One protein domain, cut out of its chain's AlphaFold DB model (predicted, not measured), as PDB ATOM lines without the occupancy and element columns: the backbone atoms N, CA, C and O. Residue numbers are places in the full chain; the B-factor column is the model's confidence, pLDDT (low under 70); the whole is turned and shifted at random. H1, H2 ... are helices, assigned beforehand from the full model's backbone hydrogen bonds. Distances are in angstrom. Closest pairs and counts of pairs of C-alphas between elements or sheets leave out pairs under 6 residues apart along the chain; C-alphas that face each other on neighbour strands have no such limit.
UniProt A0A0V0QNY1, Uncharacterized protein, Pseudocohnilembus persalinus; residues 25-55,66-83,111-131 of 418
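What this domain is: This is residues 25 to 55, 66 to 83 and 111 to 131 of the 418 residues of an uncharacterized protein of Pseudocohnilembus persalinus (UniProt A0A0V0QNY1). Two long helices, H1 and H3, lie side by side and run opposite ways, and a short helix, H2, lies near the first residues of H3 with only a loose contact. The three helices lie along nearly one direction, and after H1 residues 48 to 55 fold back beyond its end. The printed part has 70 residues, with three named helices in the order H1, H2, H3 and no named strand; the class is all helix. It is only just compact, close to loose, with a radius of gyration of the C-alphas of 12.8 A and spans of 37 by 25 by 22 A.

How they stand to each other: H1, residues 29 to 47, is the longest helix. It touches H3, residues 114 to 130, and the closest C-alphas, those of Ala 44 and Cys 114, are 5.5 A apart. H1 and H3 stand at a shallow tilt of 10 degrees and run opposite ways. H2, residues 73 to 80, is close to H3 but not clearly touching: the closest C-alphas, those of Phe 80 and Glu 115, are 7.2 A apart. H2 and H3 run opposite ways at a shallow tilt of 7 degrees. H1 and H2 are apart. In H1 and H3 every O i to N i+4 pair is within hydrogen-bond range; in H2, 2 of 4 are.

Where its parts are: H1 begins at C-alpha 29 (83.194, 37.169, 42.944) and is 27.5 A long from first to last C-alpha. H3 is 24.0 A long and ends at C-alpha 130 (91.943, 35.796, 49.652). H2 is 11.3 A long and begins at C-alpha 73 (95.438, 50.570, 47.734).

The domain as a whole: The C-alphas farthest apart, those of Gln 26 and Leu 83, are 42.2 A apart. Residues 56 to 65 are not printed, with 15.5 A between C-alphas 55 and 66; residues 84 to 110 are not printed, with 16.0 A between C-alphas 83 and 111. The mean pLDDT of the printed part is 72.2, and residues 48 to 55, 66 to 73, 75 to 83, 111 and 131 are under 70.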
ATOM      1  N   ASN A  25      75.364  35.471  48.462       79.31
ATOM      2  CA  ASN A  25      76.471  34.514  48.513       79.31
ATOM      3  C   ASN A  25      76.634  33.680  47.229       79.31
ATOM      4  O   ASN A  25      77.693  33.088  47.052       79.31
ATOM      5  N   GLN A  26      75.648  33.654  46.332       84.38
ATOM      6  CA  GLN A  26      75.695  32.902  45.069       84.38
ATOM      7  C   GLN A  26      76.194  33.743  43.885       84.38
ATOM      8  O   GLN A  26      76.476  33.199  42.825       84.38
ATOM      9  N   LEU A  27      76.348  35.061  44.061       85.88
ATOM     10  CA  LEU A  27      76.874  35.947  43.022       85.88
ATOM     11  C   LEU A  27      78.338  35.617  42.670       85.88
ATOM     12  O   LEU A  27      79.105  35.202  43.556       85.88
ATOM     13  N   PRO A  28      78.764  35.849  41.415       88.94
ATOM     14  CA  PRO A  28      80.169  35.753  41.044       88.94
ATOM     15  C   PRO A  28      81.014  36.737  41.868       88.94
ATOM     16  O   PRO A  28      80.531  37.767  42.346       88.94
ATOM     17  N   LEU A  29      82.295  36.409  42.065       86.25
ATOM     18  CA  LEU A  29      83.194  37.169  42.944       86.25
ATOM     19  C   LEU A  29      83.277  38.656  42.559       86.25
ATOM     20  O   LEU A  29      83.281  39.515  43.437       86.25
ATOM     21  N   GLN A  30      83.295  38.957  41.258       87.06
ATOM     22  CA  GLN A  30      83.356  40.330  40.749       87.06
ATOM     23  C   GLN A  30      82.121  41.151  41.154       87.06
ATOM     24  O   GLN A  30      82.273  42.249  41.686       87.06
ATOM     25  N   ASP A  31      80.919  40.587  41.012       88.12
ATOM     26  CA  ASP A  31      79.665  41.254  41.387       88.12
ATOM     27  C   ASP A  31      79.559  41.453  42.905       88.12
ATOM     28  O   ASP A  31      79.077  42.486  43.375       88.12
ATOM     29  N   LYS A  32      80.066  40.498  43.697       86.69
ATOM     30  CA  LYS A  32      80.160  40.641  45.161       86.69
ATOM     31  C   LYS A  32      81.063  41.804  45.559       86.69
ATOM     32  O   LYS A  32      80.694  42.579  46.438       86.69
ATOM     33  N   ILE A  33      82.233  41.928  44.930       86.69
ATOM     34  CA  ILE A  33      83.162  43.037  45.188       86.69
ATOM     35  C   ILE A  33      82.508  44.364  44.801       86.69
ATOM     36  O   ILE A  33      82.555  45.310  45.586       86.69
ATOM     37  N   GLN A  34      81.841  44.420  43.648       85.94
ATOM     38  CA  GLN A  34      81.170  45.633  43.191       85.94
ATOM     39  C   GLN A  34      80.056  46.078  44.151       85.94
ATOM     40  O   GLN A  34      80.007  47.245  44.522       85.94
ATOM     41  N   LEU A  35      79.236  45.153  44.662       87.12
ATOM     42  CA  LEU A  35      78.223  45.474  45.677       87.12
ATOM     43  C   LEU A  35      78.819  46.046  46.964       87.12
ATOM     44  O   LEU A  35      78.215  46.911  47.594       87.12
ATOM     45  N   ILE A  36      79.987  45.552  47.376       86.69
ATOM     46  CA  ILE A  36      80.681  46.033  48.574       86.69
ATOM     47  C   ILE A  36      81.225  47.445  48.351       86.69
ATOM     48  O   ILE A  36      81.173  48.263  49.270       86.69
ATOM     49  N   ILE A  37      81.709  47.740  47.143       84.19
ATOM     50  CA  ILE A  37      82.131  49.088  46.745       84.19
ATOM     51  C   ILE A  37      80.928  50.034  46.759       84.19
ATOM     52  O   ILE A  37      80.994  51.088  47.392       84.19
ATOM     53  N   ASP A  38      79.810  49.633  46.155       83.62
ATOM     54  CA  ASP A  38      78.591  50.442  46.126       83.62
ATOM     55  C   ASP A  38      78.066  50.708  47.550       83.62
ATOM     56  O   ASP A  38      77.695  51.834  47.876       83.62
ATOM     57  N   GLU A  39      78.088  49.708  48.440       87.75
ATOM     58  CA  GLU A  39      77.699  49.867  49.852       87.75
ATOM     59  C   GLU A  39      78.649  50.810  50.614       87.75
ATOM     60  O   GLU A  39      78.214  51.558  51.494       87.75
ATOM     61  N   ALA A  40      79.949  50.783  50.299       84.38
ATOM     62  CA  ALA A  40      80.933  51.689  50.885       84.38
ATOM     63  C   ALA A  40      80.668  53.139  50.472       84.38
ATOM     64  O   ALA A  40      80.623  54.021  51.329       84.38
ATOM     65  N   ILE A  41      80.416  53.359  49.179       81.44
ATOM     66  CA  ILE A  41      80.087  54.674  48.621       81.44
ATOM     67  C   ILE A  41      78.774  55.187  49.213       81.44
ATOM     68  O   ILE A  41      78.711  56.325  49.667       81.44
ATOM     69  N   GLN A  42      77.738  54.347  49.285       82.38
ATOM     70  CA  GLN A  42      76.458  54.738  49.877       82.38
ATOM     71  C   GLN A  42      76.601  55.156  51.345       82.38
ATOM     72  O   GLN A  42      76.007  56.156  51.739       82.38
ATOM     73  N   LYS A  43      77.404  54.443  52.149       86.75
ATOM     74  CA  LYS A  43      77.645  54.831  53.551       86.75
ATOM     75  C   LYS A  43      78.471  56.103  53.682       86.75
ATOM     76  O   LYS A  43      78.137  56.937  54.515       86.75
ATOM     77  N   ALA A  44      79.498  56.273  52.851       81.44
ATOM     78  CA  ALA A  44      80.264  57.515  52.819       81.44
ATOM     79  C   ALA A  44      79.352  58.707  52.466       81.44
ATOM     80  O   ALA A  44      79.354  59.720  53.161       81.44
ATOM     81  N   ASN A  45      78.484  58.549  51.462       76.06
ATOM     82  CA  ASN A  45      77.513  59.573  51.075       76.06
ATOM     83  C   ASN A  45      76.473  59.848  52.182       76.06
ATOM     84  O   ASN A  45      76.046  60.984  52.342       76.06
ATOM     85  N   GLN A  46      76.075  58.843  52.975       83.25
ATOM     86  CA  GLN A  46      75.170  59.032  54.120       83.25
ATOM     87  C   GLN A  46      75.803  59.830  55.268       83.25
ATOM     88  O   GLN A  46      75.103  60.609  55.916       83.25
ATOM     89  N   GLU A  47      77.101  59.645  55.536       81.50
ATOM     90  CA  GLU A  47      77.821  60.468  56.521       81.50
ATOM     91  C   GLU A  47      77.970  61.912  56.035       81.50
ATOM     92  O   GLU A  47      77.869  62.862  56.812       81.50
ATOM     93  N   HIS A  48      78.111  62.090  54.726       69.44
ATOM     94  CA  HIS A  48      78.132  63.384  54.068       69.44
ATOM     95  C   HIS A  48      76.718  63.899  53.768       69.44
ATOM     96  O   HIS A  48      76.356  64.099  52.612       69.44
ATOM     97  N   LYS A  49      75.928  64.173  54.815       53.94
ATOM     98  CA  LYS A  49      74.521  64.621  54.726       53.94
ATOM     99  C   LYS A  49      74.225  65.848  53.836       53.94
ATOM    100  O   LYS A  49      73.049  66.158  53.677       53.94
ATOM    101  N   SER A  50      75.203  66.547  53.248       44.59
ATOM    102  CA  SER A  50      74.895  67.719  52.408       44.59
ATOM    103  C   SER A  50      75.886  68.133  51.308       44.59
ATOM    104  O   SER A  50      75.476  68.920  50.465       44.59
ATOM    105  N   ASN A  51      77.140  67.654  51.242       42.22
ATOM    106  CA  ASN A  51      78.154  68.340  50.406       42.22
ATOM    107  C   ASN A  51      78.920  67.485  49.379       42.22
ATOM    108  O   ASN A  51      79.727  68.044  48.642       42.22
ATOM    109  N   TYR A  52      78.705  66.167  49.284       43.66
ATOM    110  CA  TYR A  52      79.547  65.328  48.419       43.66
ATOM    111  C   TYR A  52      78.731  64.280  47.661       43.66
ATOM    112  O   TYR A  52      78.270  63.293  48.228       43.66
ATOM    113  N   TRP A  53      78.585  64.486  46.352       39.84
ATOM    114  CA  TRP A  53      78.121  63.459  45.425       39.84
ATOM    115  C   TRP A  53      79.348  62.740  44.866       39.84
ATOM    116  O   TRP A  53      80.013  63.240  43.962       39.84
ATOM    117  N   VAL A  54      79.669  61.559  45.397       43.81
ATOM    118  CA  VAL A  54      80.507  60.609  44.654       43.81
ATOM    119  C   VAL A  54      79.598  59.996  43.594       43.81
ATOM    120  O   VAL A  54      78.834  59.072  43.876       43.81
ATOM    121  N   ASP A  55      79.590  60.595  42.406       41.09
ATOM    122  CA  ASP A  55      78.703  60.178  41.328       41.09
ATOM    123  C   ASP A  55      79.144  58.813  40.772       41.09
ATOM    124  O   ASP A  55      80.213  58.668  40.179       41.09
ATOM    125  N   ARG A  66      92.947  61.393  35.926       40.12
ATOM    126  CA  ARG A  66      93.488  60.239  36.660       40.12
ATOM    127  C   ARG A  66      92.381  59.644  37.535       40.12
ATOM    128  O   ARG A  66      92.062  60.208  38.577       40.12
ATOM    129  N   TYR A  67      91.817  58.511  37.126       42.84
ATOM    130  CA  TYR A  67      90.888  57.735  37.952       42.84
ATOM    131  C   TYR A  67      91.559  57.255  39.244       42.84
ATOM    132  O   TYR A  67      92.751  56.933  39.266       42.84
ATOM    133  N   ILE A  68      90.775  57.173  40.319       47.81
ATOM    134  CA  ILE A  68      91.213  56.604  41.593       47.81
ATOM    135  C   ILE A  68      90.568  55.238  41.714       47.81
ATOM    136  O   ILE A  68      89.411  55.099  42.093       47.81
ATOM    137  N   ASP A  69      91.329  54.226  41.318       54.25
ATOM    138  CA  ASP A  69      90.906  52.841  41.420       54.25
ATOM    139  C   ASP A  69      90.832  52.433  42.898       54.25
ATOM    140  O   ASP A  69      91.859  52.278  43.561       54.25
ATOM    141  N   LEU A  70      89.617  52.257  43.425       53.88
ATOM    142  CA  LEU A  70      89.399  51.795  44.798       53.88
ATOM    143  C   LEU A  70      89.933  50.368  45.029       53.88
ATOM    144  O   LEU A  70      90.169  49.998  46.180       53.88
ATOM    145  N   LYS A  71      90.179  49.584  43.964       56.28
ATOM    146  CA  LYS A  71      90.879  48.291  44.066       56.28
ATOM    147  C   LYS A  71      92.365  48.483  44.358       56.28
ATOM    148  O   LYS A  71      92.986  47.660  45.029       56.28
ATOM    149  N   ASN A  72      92.946  49.593  43.907       62.25
ATOM    150  CA  ASN A  72      94.350  49.895  44.110       62.25
ATOM    151  C   ASN A  72      94.558  50.669  45.418       62.25
ATOM    152  O   ASN A  72      94.269  51.864  45.525       62.25
ATOM    153  N   LYS A  73      95.143  49.992  46.415       66.31
ATOM    154  CA  LYS A  73      95.438  50.570  47.734       66.31
ATOM    155  C   LYS A  73      96.172  51.913  47.660       66.31
ATOM    156  O   LYS A  73      95.875  52.830  48.421       66.31
ATOM    157  N   VAL A  74      97.110  52.036  46.721       70.12
ATOM    158  CA  VAL A  74      97.932  53.240  46.543       70.12
ATOM    159  C   VAL A  74      97.103  54.412  46.015       70.12
ATOM    160  O   VAL A  74      97.385  55.563  46.343       70.12
ATOM    161  N   ALA A  75      96.080  54.142  45.201       61.16
ATOM    162  CA  ALA A  75      95.260  55.179  44.595       61.16
ATOM    163  C   ALA A  75      94.323  55.825  45.624       61.16
ATOM    164  O   ALA A  75      94.281  57.051  45.704       61.16
ATOM    165  N   TRP A  76      93.635  55.042  46.464       63.25
ATOM    166  CA  TRP A  76      92.756  55.624  47.484       63.25
ATOM    167  C   TRP A  76      93.534  56.236  48.653       63.25
ATOM    168  O   TRP A  76      93.125  57.268  49.170       63.25
ATOM    169  N   GLN A  77      94.703  55.703  49.030       63.09
ATOM    170  CA  GLN A  77      95.544  56.348  50.048       63.09
ATOM    171  C   GLN A  77      95.967  57.769  49.645       63.09
ATOM    172  O   GLN A  77      96.035  58.642  50.506       63.09
ATOM    173  N   LYS A  78      96.169  58.038  48.346       65.69
ATOM    174  CA  LYS A  78      96.458  59.391  47.834       65.69
ATOM    175  C   LYS A  78      95.309  60.388  48.031       65.69
ATOM    176  O   LYS A  78      95.577  61.585  48.056       65.69
ATOM    177  N   LEU A  79      94.062  59.931  48.184       57.53
ATOM    178  CA  LEU A  79      92.935  60.814  48.521       57.53
ATOM    179  C   LEU A  79      93.013  61.324  49.955       57.53
ATOM    180  O   LEU A  79      92.619  62.455  50.222       57.53
ATOM    181  N   PHE A  80      93.526  60.491  50.858       53.91
ATOM    182  CA  PHE A  80      93.540  60.773  52.291       53.91
ATOM    183  C   PHE A  80      94.910  61.223  52.799       53.91
ATOM    184  O   PHE A  80      95.024  61.609  53.958       53.91
ATOM    185  N   THR A  81      95.957  61.222  51.964       56.06
ATOM    186  CA  THR A  81      97.234  61.835  52.344       56.06
ATOM    187  C   THR A  81      97.021  63.329  52.587       56.06
ATOM    188  O   THR A  81      96.686  64.045  51.636       56.06
ATOM    189  N   PRO A  82      97.233  63.828  53.818       50.12
ATOM    190  CA  PRO A  82      97.088  65.244  54.100       50.12
ATOM    191  C   PRO A  82      98.102  66.006  53.247       50.12
ATOM    192  O   PRO A  82      99.312  65.785  53.335       50.12
ATOM    193  N   LEU A  83      97.620  66.899  52.381       48.84
ATOM    194  CA  LEU A  83      98.501  67.783  51.629       48.84
ATOM    195  C   LEU A  83      99.285  68.632  52.629       48.84
ATOM    196  O   LEU A  83      98.700  69.393  53.400       48.84
ATOM    197  N   ASN A 111      86.476  65.827  59.765       64.06
ATOM    198  CA  ASN A 111      85.050  65.814  60.157       64.06
ATOM    199  C   ASN A 111      84.201  64.648  59.623       64.06
ATOM    200  O   ASN A 111      82.984  64.655  59.793       64.06
ATOM    201  N   CYS A 112      84.795  63.642  58.985       73.75
ATOM    202  CA  CYS A 112      84.043  62.490  58.483       73.75
ATOM    203  C   CYS A 112      84.840  61.194  58.601       73.75
ATOM    204  O   CYS A 112      86.058  61.173  58.402       73.75
ATOM    205  N   ASN A 113      84.130  60.099  58.880       82.94
ATOM    206  CA  ASN A 113      84.720  58.782  59.110       82.94
ATOM    207  C   ASN A 113      84.918  58.008  57.800       82.94
ATOM    208  O   ASN A 113      85.099  56.789  57.807       82.94
ATOM    209  N   CYS A 114      84.935  58.693  56.654       78.44
ATOM    210  CA  CYS A 114      85.077  58.075  55.340       78.44
ATOM    211  C   CYS A 114      86.341  57.224  55.227       78.44
ATOM    212  O   CYS A 114      86.292  56.128  54.672       78.44
ATOM    213  N   GLU A 115      87.460  57.659  55.813       79.38
ATOM    214  CA  GLU A 115      88.685  56.856  55.835       79.38
ATOM    215  C   GLU A 115      88.483  55.525  56.584       79.38
ATOM    216  O   GLU A 115      88.922  54.470  56.117       79.38
ATOM    217  N   GLU A 116      87.784  55.542  57.721       85.06
ATOM    218  CA  GLU A 116      87.474  54.332  58.489       85.06
ATOM    219  C   GLU A 116      86.496  53.423  57.742       85.06
ATOM    220  O   GLU A 116      86.692  52.202  57.702       85.06
ATOM    221  N   ILE A 117      85.488  54.012  57.090       85.12
ATOM    222  CA  ILE A 117      84.550  53.310  56.210       85.12
ATOM    223  C   ILE A 117      85.330  52.584  55.112       85.12
ATOM    224  O   ILE A 117      85.242  51.355  55.005       85.12
ATOM    225  N   PHE A 118      86.149  53.294  54.334       83.38
ATOM    226  CA  PHE A 118      86.900  52.692  53.231       83.38
ATOM    227  C   PHE A 118      87.912  51.650  53.719       83.38
ATOM    228  O   PHE A 118      87.989  50.574  53.123       83.38
ATOM    229  N   LYS A 119      88.614  51.876  54.840       83.69
ATOM    230  CA  LYS A 119      89.489  50.856  55.457       83.69
ATOM    231  C   LYS A 119      88.718  49.585  55.819       83.69
ATOM    232  O   LYS A 119      89.169  48.477  55.516       83.69
ATOM    233  N   LYS A 120      87.541  49.727  56.438       89.75
ATOM    234  CA  LYS A 120      86.682  48.599  56.829       89.75
ATOM    235  C   LYS A 120      86.205  47.807  55.613       89.75
ATOM    236  O   LYS A 120      86.217  46.575  55.645       89.75
ATOM    237  N   TYR A 121      85.803  48.489  54.543       88.75
ATOM    238  CA  TYR A 121      85.345  47.841  53.315       88.75
ATOM    239  C   TYR A 121      86.484  47.232  52.495       88.75
ATOM    240  O   TYR A 121      86.338  46.108  52.018       88.75
ATOM    241  N   TYR A 122      87.650  47.874  52.436       85.94
ATOM    242  CA  TYR A 122      88.853  47.302  51.831       85.94
ATOM    243  C   TYR A 122      89.251  45.979  52.502       85.94
ATOM    244  O   TYR A 122      89.549  45.000  51.822       85.94
ATOM    245  N   LEU A 123      89.187  45.896  53.837       85.56
ATOM    246  CA  LEU A 123      89.435  44.639  54.552       85.56
ATOM    247  C   LEU A 123      88.421  43.543  54.191       85.56
ATOM    248  O   LEU A 123      88.794  42.371  54.149       85.56
ATOM    249  N   LYS A 124      87.157  43.893  53.919       88.75
ATOM    250  CA  LYS A 124      86.152  42.928  53.436       88.75
ATOM    251  C   LYS A 124      86.479  42.438  52.023       88.75
ATOM    252  O   LYS A 124      86.443  41.230  51.804       88.75
ATOM    253  N   ILE A 125      86.838  43.343  51.109       86.31
ATOM    254  CA  ILE A 125      87.246  43.000  49.735       86.31
ATOM    255  C   ILE A 125      88.485  42.100  49.770       86.31
ATOM    256  O   ILE A 125      88.460  41.007  49.216       86.31
ATOM    257  N   SER A 126      89.515  42.482  50.531       82.19
ATOM    258  CA  SER A 126      90.745  41.695  50.656       82.19
ATOM    259  C   SER A 126      90.496  40.301  51.241       82.19
ATOM    260  O   SER A 126      91.142  39.341  50.832       82.19
ATOM    261  N   LYS A 127      89.547  40.151  52.177       85.94
ATOM    262  CA  LYS A 127      89.141  38.823  52.665       85.94
ATOM    263  C   LYS A 127      88.508  37.991  51.550       85.94
ATOM    264  O   LYS A 127      88.885  36.836  51.410       85.94
ATOM    265  N   LEU A 128      87.601  38.565  50.757       84.25
ATOM    266  CA  LEU A 128      86.954  37.860  49.646       84.25
ATOM    267  C   LEU A 128      87.935  37.467  48.539       84.25
ATOM    268  O   LEU A 128      87.863  36.347  48.046       84.25
ATOM    269  N   GLU A 129      88.881  38.338  48.194       82.94
ATOM    270  CA  GLU A 129      89.934  38.027  47.217       82.94
ATOM    271  C   GLU A 129      90.878  36.923  47.720       82.94
ATOM    272  O   GLU A 129      91.346  36.095  46.942       82.94
ATOM    273  N   ARG A 130      91.121  36.854  49.037       74.25
ATOM    274  CA  ARG A 130      91.943  35.796  49.652       74.25
ATOM    275  C   ARG A 130      91.257  34.431  49.705       74.25
ATOM    276  O   ARG A 130      91.961  33.429  49.794       74.25
ATOM    277  N   PHE A 131      89.926  34.360  49.626       63.28
ATOM    278  CA  PHE A 131      89.180  33.097  49.741       63.28
ATOM    279  C   PHE A 131      89.399  32.115  48.568       63.28
ATOM    280  O   PHE A 131      88.940  30.983  48.651       63.28
TER     281      PHE A 131